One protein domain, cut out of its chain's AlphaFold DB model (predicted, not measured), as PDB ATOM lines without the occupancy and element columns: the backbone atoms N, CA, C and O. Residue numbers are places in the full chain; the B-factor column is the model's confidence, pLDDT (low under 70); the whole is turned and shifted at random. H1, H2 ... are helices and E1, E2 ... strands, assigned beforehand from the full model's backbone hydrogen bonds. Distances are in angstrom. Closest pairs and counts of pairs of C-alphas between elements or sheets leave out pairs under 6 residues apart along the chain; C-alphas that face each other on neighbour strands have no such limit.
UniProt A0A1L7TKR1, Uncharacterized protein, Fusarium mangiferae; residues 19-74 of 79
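AT A GLANCE: This is residues 19 to 74 of the 79 residues of an uncharacterized protein of Fusarium mangiferae (UniProt A0A1L7TKR1). A two-stranded hairpin, E1 and E2, has the longest helix, H1, over one face, nearest to it where H1 ends and E1 begins; a short second helix, H2, crosses H1 steeply and packs on it. The printed part has 56 residues, with two named helices and two named strands in the order H1, E1, E2, H2. The sheet has the order E1 - E2 and is antiparallel, and the class is mixed, helices and strands. The whole is compact, with a radius of gyration of the C-alphas of 11.2 A, and rounded in outline, spanning 32 by 24 by 19 A.

HOW THE PARTS SIT: Start with the hairpin of E1, residues 45 to 50, and E2, residues 53 to 58, which are antiparallel neighbours with 157 degrees between their directions. Look at N 46 and O 57, within hydrogen-bond range at 2.7 A, and at N 55 and O 48, at 2.9 A. The C-alphas of 47 and 56 face each other at 4.4 A. Now turn to H1, residues 24 to 35: its closest C-alpha pair with E1 is that of Tyr 35 and Tyr 45, 6.5 A apart, and with E2 that of Tyr 35 and Val 58, 7.9 A apart. Within 10 A, H1 has 10 pairs of C-alphas with E1 and 5 with E2. Next find H2, residues 66 to 72, which touches H1; their closest C-alphas, those of Gly 30 and Leu 70, are 6.4 A apart. The two helices run opposite ways at a steep tilt of 69 degrees, only just short of about perpendicular. E1 and H2 are apart. In H1 and H2 every O i to N i+4 pair is within hydrogen-bond range.

IN THESE COORDINATES: Find C-alpha 45 at (45.986, 46.419, 145.330); from there E1 runs 16.0 A to Glu 50. E2 runs from Lys 53 to Val 58, 15.7 A. Go back to C-alpha 24 at (60.466, 44.362, 143.136), where H1 begins; its first and last C-alphas are 16.5 A apart. H2 runs 9.8 A from Leu 66 to C-alpha 72 at (56.875, 38.445, 158.017).

THE WHOLE: The two C-alphas farthest apart are those of His 19 and Ala 39, at 32.8 A, while those of His 19 and Gly 74 are 13.9 A apart. The printed part has no cut. The link from E1 to E2 is tight; those from H1 to E1, 9 residues, and from E2 to H2, 7 residues, are short. In the B-factor column you find a mean pLDDT of the printed part of 81.4, with residues 61 to 64, in the link from E2 to H2, under 70.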
ATOM      1  N   HIS A  19      64.326  51.140 149.000       85.50
ATOM      2  CA  HIS A  19      65.489  50.677 149.748       85.50
ATOM      3  C   HIS A  19      65.201  49.517 150.705       85.50
ATOM      4  O   HIS A  19      66.105  48.746 150.988       85.50
ATOM      5  N   LEU A  20      63.963  49.391 151.193       82.38
ATOM      6  CA  LEU A  20      63.568  48.291 152.070       82.38
ATOM      7  C   LEU A  20      63.143  47.055 151.277       82.38
ATOM      8  O   LEU A  20      62.975  45.994 151.863       82.38
ATOM      9  N   ILE A  21      62.907  47.182 149.972       83.31
ATOM     10  CA  ILE A  21      62.417  46.095 149.132       83.31
ATOM     11  C   ILE A  21      63.603  45.249 148.685       83.31
ATOM     12  O   ILE A  21      64.502  45.747 148.013       83.31
ATOM     13  N   ILE A  22      63.569  43.956 149.014       79.75
ATOM     14  CA  ILE A  22      64.632  43.019 148.624       79.75
ATOM     15  C   ILE A  22      64.697  42.916 147.097       79.75
ATOM     16  O   ILE A  22      65.744  43.139 146.494       79.75
ATOM     17  N   THR A  23      63.558  42.619 146.460       82.44
ATOM     18  CA  THR A  23      63.383  42.734 145.009       82.44
ATOM     19  C   THR A  23      61.958  43.166 144.674       82.44
ATOM     20  O   THR A  23      61.009  42.819 145.378       82.44
ATOM     21  N   ASN A  24      61.789  43.908 143.576       81.94
ATOM     22  CA  ASN A  24      60.466  44.362 143.136       81.94
ATOM     23  C   ASN A  24      59.518  43.192 142.844       81.94
ATOM     24  O   ASN A  24      58.342  43.270 143.175       81.94
ATOM     25  N   GLU A  25      60.029  42.120 142.232       83.31
ATOM     26  CA  GLU A  25      59.241  40.931 141.891       83.31
ATOM     27  C   GLU A  25      58.636  40.308 143.146       83.31
ATOM     28  O   GLU A  25      57.416  40.236 143.282       83.31
ATOM     29  N   THR A  26      59.485  39.987 144.120       83.75
ATOM     30  CA  THR A  26      59.046  39.325 145.342       83.75
ATOM     31  C   THR A  26      58.126  40.242 146.169       83.75
ATOM     32  O   THR A  26      57.147  39.784 146.759       83.75
ATOM     33  N   PHE A  27      58.360  41.561 146.153       85.19
ATOM     34  CA  PHE A  27      57.467  42.535 146.781       85.19
ATOM     35  C   PHE A  27      56.059  42.530 146.175       85.19
ATOM     36  O   PHE A  27      55.077  42.506 146.921       85.19
ATOM     37  N   PHE A  28      55.937  42.519 144.844       85.06
ATOM     38  CA  PHE A  28      54.632  42.458 144.180       85.06
ATOM     39  C   PHE A  28      53.935  41.110 144.392       85.06
ATOM     40  O   PHE A  28      52.721  41.105 144.601       85.06
ATOM     41  N   ASP A  29      54.684  40.004 144.424       85.94
ATOM     42  CA  ASP A  29      54.180  38.693 144.857       85.94
ATOM     43  C   ASP A  29      53.653  38.740 146.297       85.94
ATOM     44  O   ASP A  29      52.593  38.199 146.603       85.94
ATOM     45  N   GLY A  30      54.343  39.453 147.190       86.44
ATOM     46  CA  GLY A  30      53.897  39.663 148.563       86.44
ATOM     47  C   GLY A  30      52.572  40.417 148.655       86.44
ATOM     48  O   GLY A  30      51.690  40.028 149.422       86.44
ATOM     49  N   LEU A  31      52.398  41.468 147.849       85.88
ATOM     50  CA  LEU A  31      51.127  42.189 147.759       85.88
ATOM     51  C   LEU A  31      50.008  41.297 147.209       85.88
ATOM     52  O   LEU A  31      48.895  41.324 147.739       85.88
ATOM     53  N   GLU A  32      50.306  40.475 146.200       85.88
ATOM     54  CA  GLU A  32      49.365  39.488 145.668       85.88
ATOM     55  C   GLU A  32      48.965  38.461 146.727       85.88
ATOM     56  O   GLU A  32      47.787  38.147 146.864       85.88
ATOM     57  N   TRP A  33      49.917  37.985 147.525       84.94
ATOM     58  CA  TRP A  33      49.661  37.008 148.576       84.94
ATOM     59  C   TRP A  33      48.818  37.580 149.726       84.94
ATOM     60  O   TRP A  33      47.968  36.888 150.282       84.94
ATOM     61  N   ILE A  34      49.024  38.854 150.077       83.62
ATOM     62  CA  ILE A  34      48.316  39.518 151.182       83.62
ATOM     63  C   ILE A  34      46.897  39.931 150.780       83.62
ATOM     64  O   ILE A  34      45.963  39.745 151.562       83.62
ATOM     65  N   TYR A  35      46.738  40.533 149.601       81.75
ATOM     66  CA  TYR A  35      45.484  41.170 149.184       81.75
ATOM     67  C   TYR A  35      44.704  40.364 148.149       81.75
ATOM     68  O   TYR A  35      43.494  40.555 147.994       81.75
ATOM     69  N   GLY A  36      45.374  39.460 147.443       82.25
ATOM     70  CA  GLY A  36      44.774  38.661 146.391       82.25
ATOM     71  C   GLY A  36      44.248  39.487 145.219       82.25
ATOM     72  O   GLY A  36      44.502  40.687 145.050       82.25
ATOM     73  N   LYS A  37      43.461  38.799 144.398       83.00
ATOM     74  CA  LYS A  37      42.728  39.354 143.262       83.00
ATOM     75  C   LYS A  37      41.233  39.157 143.492       83.00
ATOM     76  O   LYS A  37      40.810  38.234 144.189       83.00
ATOM     77  N   LYS A  38      40.429  40.023 142.891       75.31
ATOM     78  CA  LYS A  38      38.983  39.858 142.775       75.31
ATOM     79  C   LYS A  38      38.654  38.659 141.889       75.31
ATOM     80  O   LYS A  38      39.497  38.175 141.135       75.31
ATOM     81  N   ALA A  39      37.399  38.218 141.944       77.19
ATOM     82  CA  ALA A  39      36.900  37.113 141.125       77.19
ATOM     83  C   ALA A  39      37.040  37.367 139.611       77.19
ATOM     84  O   ALA A  39      37.178  36.419 138.845       77.19
ATOM     85  N   ASP A  40      37.044  38.632 139.184       79.25
ATOM     86  CA  ASP A  40      37.264  39.043 137.792       79.25
ATOM     87  C   ASP A  40      38.755  39.128 137.396       79.25
ATOM     88  O   ASP A  40      39.078  39.470 136.261       79.25
ATOM     89  N   GLY A  41      39.676  38.810 138.312       76.75
ATOM     90  CA  GLY A  41      41.121  38.850 138.082       76.75
ATOM     91  C   GLY A  41      41.775  40.206 138.364       76.75
ATOM     92  O   GLY A  41      43.004  40.281 138.396       76.75
ATOM     93  N   THR A  42      40.998  41.263 138.629       81.81
ATOM     94  CA  THR A  42      41.544  42.565 139.039       81.81
ATOM     95  C   THR A  42      42.223  42.468 140.412       81.81
ATOM     96  O   THR A  42      41.592  42.013 141.366       81.81
ATOM     97  N   PRO A  43      43.475  42.929 140.574       81.56
ATOM     98  CA  PRO A  43      44.136  42.986 141.878       81.56
ATOM     99  C   PRO A  43      43.376  43.845 142.904       81.56
ATOM    100  O   PRO A  43      42.862  44.915 142.577       81.56
ATOM    101  N   ASN A  44      43.347  43.416 144.171       82.50
ATOM    102  CA  ASN A  44      42.822  44.233 145.282       82.50
ATOM    103  C   ASN A  44      43.814  45.305 145.764       82.50
ATOM    104  O   ASN A  44      43.574  45.982 146.765       82.50
ATOM    105  N   TYR A  45      44.927  45.464 145.056       83.56
ATOM    106  CA  TYR A  45      45.986  46.419 145.330       83.56
ATOM    107  C   TYR A  45      46.475  47.032 144.014       83.56
ATOM    108  O   TYR A  45      46.338  46.451 142.942       83.56
ATOM    109  N   GLY A  46      47.061  48.214 144.087       84.50
ATOM    110  CA  GLY A  46      47.752  48.882 142.997       84.50
ATOM    111  C   GLY A  46      49.044  49.480 143.522       84.50
ATOM    112  O   GLY A  46      49.214  49.642 144.730       84.50
ATOM    113  N   TRP A  47      49.964  49.806 142.627       86.00
ATOM    114  CA  TRP A  47      51.200  50.478 142.998       86.00
ATOM    115  C   TRP A  47      51.555  51.545 141.972       86.00
ATOM    116  O   TRP A  47      51.366  51.357 140.770       86.00
ATOM    117  N   GLU A  48      52.091  52.653 142.461       88.56
ATOM    118  CA  GLU A  48      52.651  53.732 141.660       88.56
ATOM    119  C   GLU A  48      54.121  53.920 142.045       88.56
ATOM    120  O   GLU A  48      54.497  53.811 143.217       88.56
ATOM    121  N   ASP A  49      54.963  54.162 141.043       84.69
ATOM    122  CA  ASP A  49      56.375  54.469 141.241       84.69
ATOM    123  C   ASP A  49      56.531  55.960 141.567       84.69
ATOM    124  O   ASP A  49      56.272  56.807 140.715       84.69
ATOM    125  N   GLU A  50      56.945  56.281 142.794       88.62
ATOM    126  CA  GLU A  50      57.194  57.653 143.249       88.62
ATOM    127  C   GLU A  50      58.669  57.841 143.630       88.62
ATOM    128  O   GLU A  50      59.024  58.140 144.773       88.62
ATOM    129  N   GLY A  51      59.560  57.641 142.654       86.62
ATOM    130  CA  GLY A  51      60.983  57.954 142.787       86.62
ATOM    131  C   GLY A  51      61.713  57.009 143.742       86.62
ATOM    132  O   GLY A  51      62.190  55.962 143.317       86.62
ATOM    133  N   ASP A  52      61.803  57.366 145.022       88.19
ATOM    134  CA  ASP A  52      62.455  56.555 146.066       88.19
ATOM    135  C   ASP A  52      61.505  55.535 146.720       88.19
ATOM    136  O   ASP A  52      61.918  54.625 147.440       88.19
ATOM    137  N   LYS A  53      60.200  55.674 146.477       88.38
ATOM    138  CA  LYS A  53      59.159  54.898 147.156       88.38
ATOM    139  C   LYS A  53      58.190  54.293 146.152       88.38
ATOM    140  O   LYS A  53      58.027  54.800 145.044       88.38
ATOM    141  N   PHE A  54      57.527  53.219 146.559       88.31
ATOM    142  CA  PHE A  54      56.293  52.771 145.932       88.31
ATOM    143  C   PHE A  54      55.110  53.229 146.765       88.31
ATOM    144  O   PHE A  54      55.040  52.975 147.970       88.31
ATOM    145  N   LYS A  55      54.161  53.876 146.098       88.31
ATOM    146  CA  LYS A  55      52.855  54.180 146.660       88.31
ATOM    147  C   LYS A  55      51.939  53.000 146.372       88.31
ATOM    148  O   LYS A  55      51.488  52.816 145.247       88.31
ATOM    149  N   VAL A  56      51.688  52.182 147.383       86.44
ATOM    150  CA  VAL A  56      50.786  51.033 147.308       86.44
ATOM    151  C   VAL A  56      49.394  51.478 147.722       86.44
ATOM    152  O   VAL A  56      49.188  51.930 148.844       86.44
ATOM    153  N   THR A  57      48.432  51.337 146.822       85.56
ATOM    154  CA  THR A  57      47.020  51.624 147.083       85.56
ATOM    155  C   THR A  57      46.271  50.314 147.268       85.56
ATOM    156  O   THR A  57      46.419  49.405 146.461       85.56
ATOM    157  N   VAL A  58      45.460  50.204 148.312       81.75
ATOM    158  CA  VAL A  58      44.703  48.994 148.648       81.75
ATOM    159  C   VAL A  58      43.213  49.287 148.524       81.75
ATOM    160  O   VAL A  58      42.717  50.307 148.998       81.75
ATOM    161  N   PHE A  59      42.499  48.369 147.881       77.62
ATOM    162  CA  PHE A  59      41.101  48.510 147.469       77.62
ATOM    163  C   PHE A  59      40.148  47.563 148.220       77.62
ATOM    164  O   PHE A  59      39.029  47.313 147.773       77.62
ATOM    165  N   THR A  60      40.610  46.997 149.335       73.50
ATOM    166  CA  THR A  60      39.869  46.081 150.214       73.50
ATOM    167  C   THR A  60      39.868  46.613 151.649       73.50
ATOM    168  O   THR A  60      40.619  47.538 151.965       73.50
ATOM    169  N   GLU A  61      39.019  46.065 152.523       68.06
ATOM    170  CA  GLU A  61      39.077  46.327 153.967       68.06
ATOM    171  C   GLU A  61      40.455  45.883 154.500       68.06
ATOM    172  O   GLU A  61      40.875  44.744 154.287       68.06
ATOM    173  N   GLU A  62      41.213  46.816 155.085       63.62
ATOM    174  CA  GLU A  62      42.636  46.637 155.416       63.62
ATOM    175  C   GLU A  62      42.886  45.514 156.430       63.62
ATOM    176  O   GLU A  62      42.182  45.418 157.439       63.62
ATOM    177  N   PRO A  63      44.006  44.787 156.303       59.53
ATOM    178  CA  PRO A  63      44.794  44.402 157.456       59.53
ATOM    179  C   PRO A  63      45.636  45.612 157.894       59.53
ATOM    180  O   PRO A  63      46.475  46.061 157.119       59.53
ATOM    181  N   LYS A  64      45.472  46.088 159.135       61.00
ATOM    182  CA  LYS A  64      46.184  47.236 159.751       61.00
ATOM    183  C   LYS A  64      47.728  47.169 159.734       61.00
ATOM    184  O   LYS A  64      48.395  48.053 160.259       61.00
ATOM    185  N   ASP A  65      48.306  46.148 159.106       74.25
ATOM    186  CA  ASP A  65      49.664  45.666 159.316       74.25
ATOM    187  C   ASP A  65      50.351  45.276 157.989       74.25
ATOM    188  O   ASP A  65      51.064  44.277 157.927       74.25
ATOM    189  N   LEU A  66      50.153  46.025 156.888       77.62
ATOM    190  CA  LEU A  66      50.816  45.724 155.601       77.62
ATOM    191  C   LEU A  66      52.341  45.611 155.747       77.62
ATOM    192  O   LEU A  66      52.941  44.643 155.281       77.62
ATOM    193  N   LYS A  67      52.969  46.590 156.412       77.62
ATOM    194  CA  LYS A  67      54.422  46.597 156.636       77.62
ATOM    195  C   LYS A  67      54.857  45.346 157.407       77.62
ATOM    196  O   LYS A  67      55.793  44.676 156.990       77.62
ATOM    197  N   GLU A  68      54.145  44.990 158.473       82.31
ATOM    198  CA  GLU A  68      54.461  43.816 159.296       82.31
ATOM    199  C   GLU A  68      54.253  42.502 158.530       82.31
ATOM    200  O   GLU A  68      55.086  41.595 158.602       82.31
ATOM    201  N   LYS A  69      53.179  42.400 157.738       83.56
ATOM    202  CA  LYS A  69      52.932  41.239 156.881       83.56
ATOM    203  C   LYS A  69      54.052  41.072 155.868       83.56
ATOM    204  O   LYS A  69      54.621  39.988 155.809       83.56
ATOM    205  N   LEU A  70      54.422  42.136 155.150       82.88
ATOM    206  CA  LEU A  70      55.535  42.126 154.195       82.88
ATOM    207  C   LEU A  70      56.871  41.767 154.863       82.88
ATOM    208  O   LEU A  70      57.648  41.015 154.283       82.88
ATOM    209  N   GLN A  71      57.125  42.236 156.087       82.88
ATOM    210  CA  GLN A  71      58.306  41.839 156.868       82.88
ATOM    211  C   GLN A  71      58.259  40.365 157.287       82.88
ATOM    212  O   GLN A  71      59.288  39.693 157.313       82.88
ATOM    213  N   THR A  72      57.074  39.844 157.612       81.94
ATOM    214  CA  THR A  72      56.875  38.445 158.017       81.94
ATOM    215  C   THR A  72      57.119  37.490 156.856       81.94
ATOM    216  O   THR A  72      57.785  36.475 157.036       81.94
ATOM    217  N   ILE A  73      56.642  37.830 155.655       80.50
ATOM    218  CA  ILE A  73      56.916  37.053 154.437       80.50
ATOM    219  C   ILE A  73      58.299  37.348 153.832       80.50
ATOM    220  O   ILE A  73      58.615  36.837 152.761       80.50
ATOM    221  N   GLY A  74      59.125  38.153 154.513       75.88
ATOM    222  CA  GLY A  74      60.500  38.446 154.111       75.88
ATOM    223  C   GLY A  74      60.602  39.224 152.804       75.88
ATOM    224  O   GLY A  74      61.567  39.048 152.075       75.88
TER     225      GLY A  74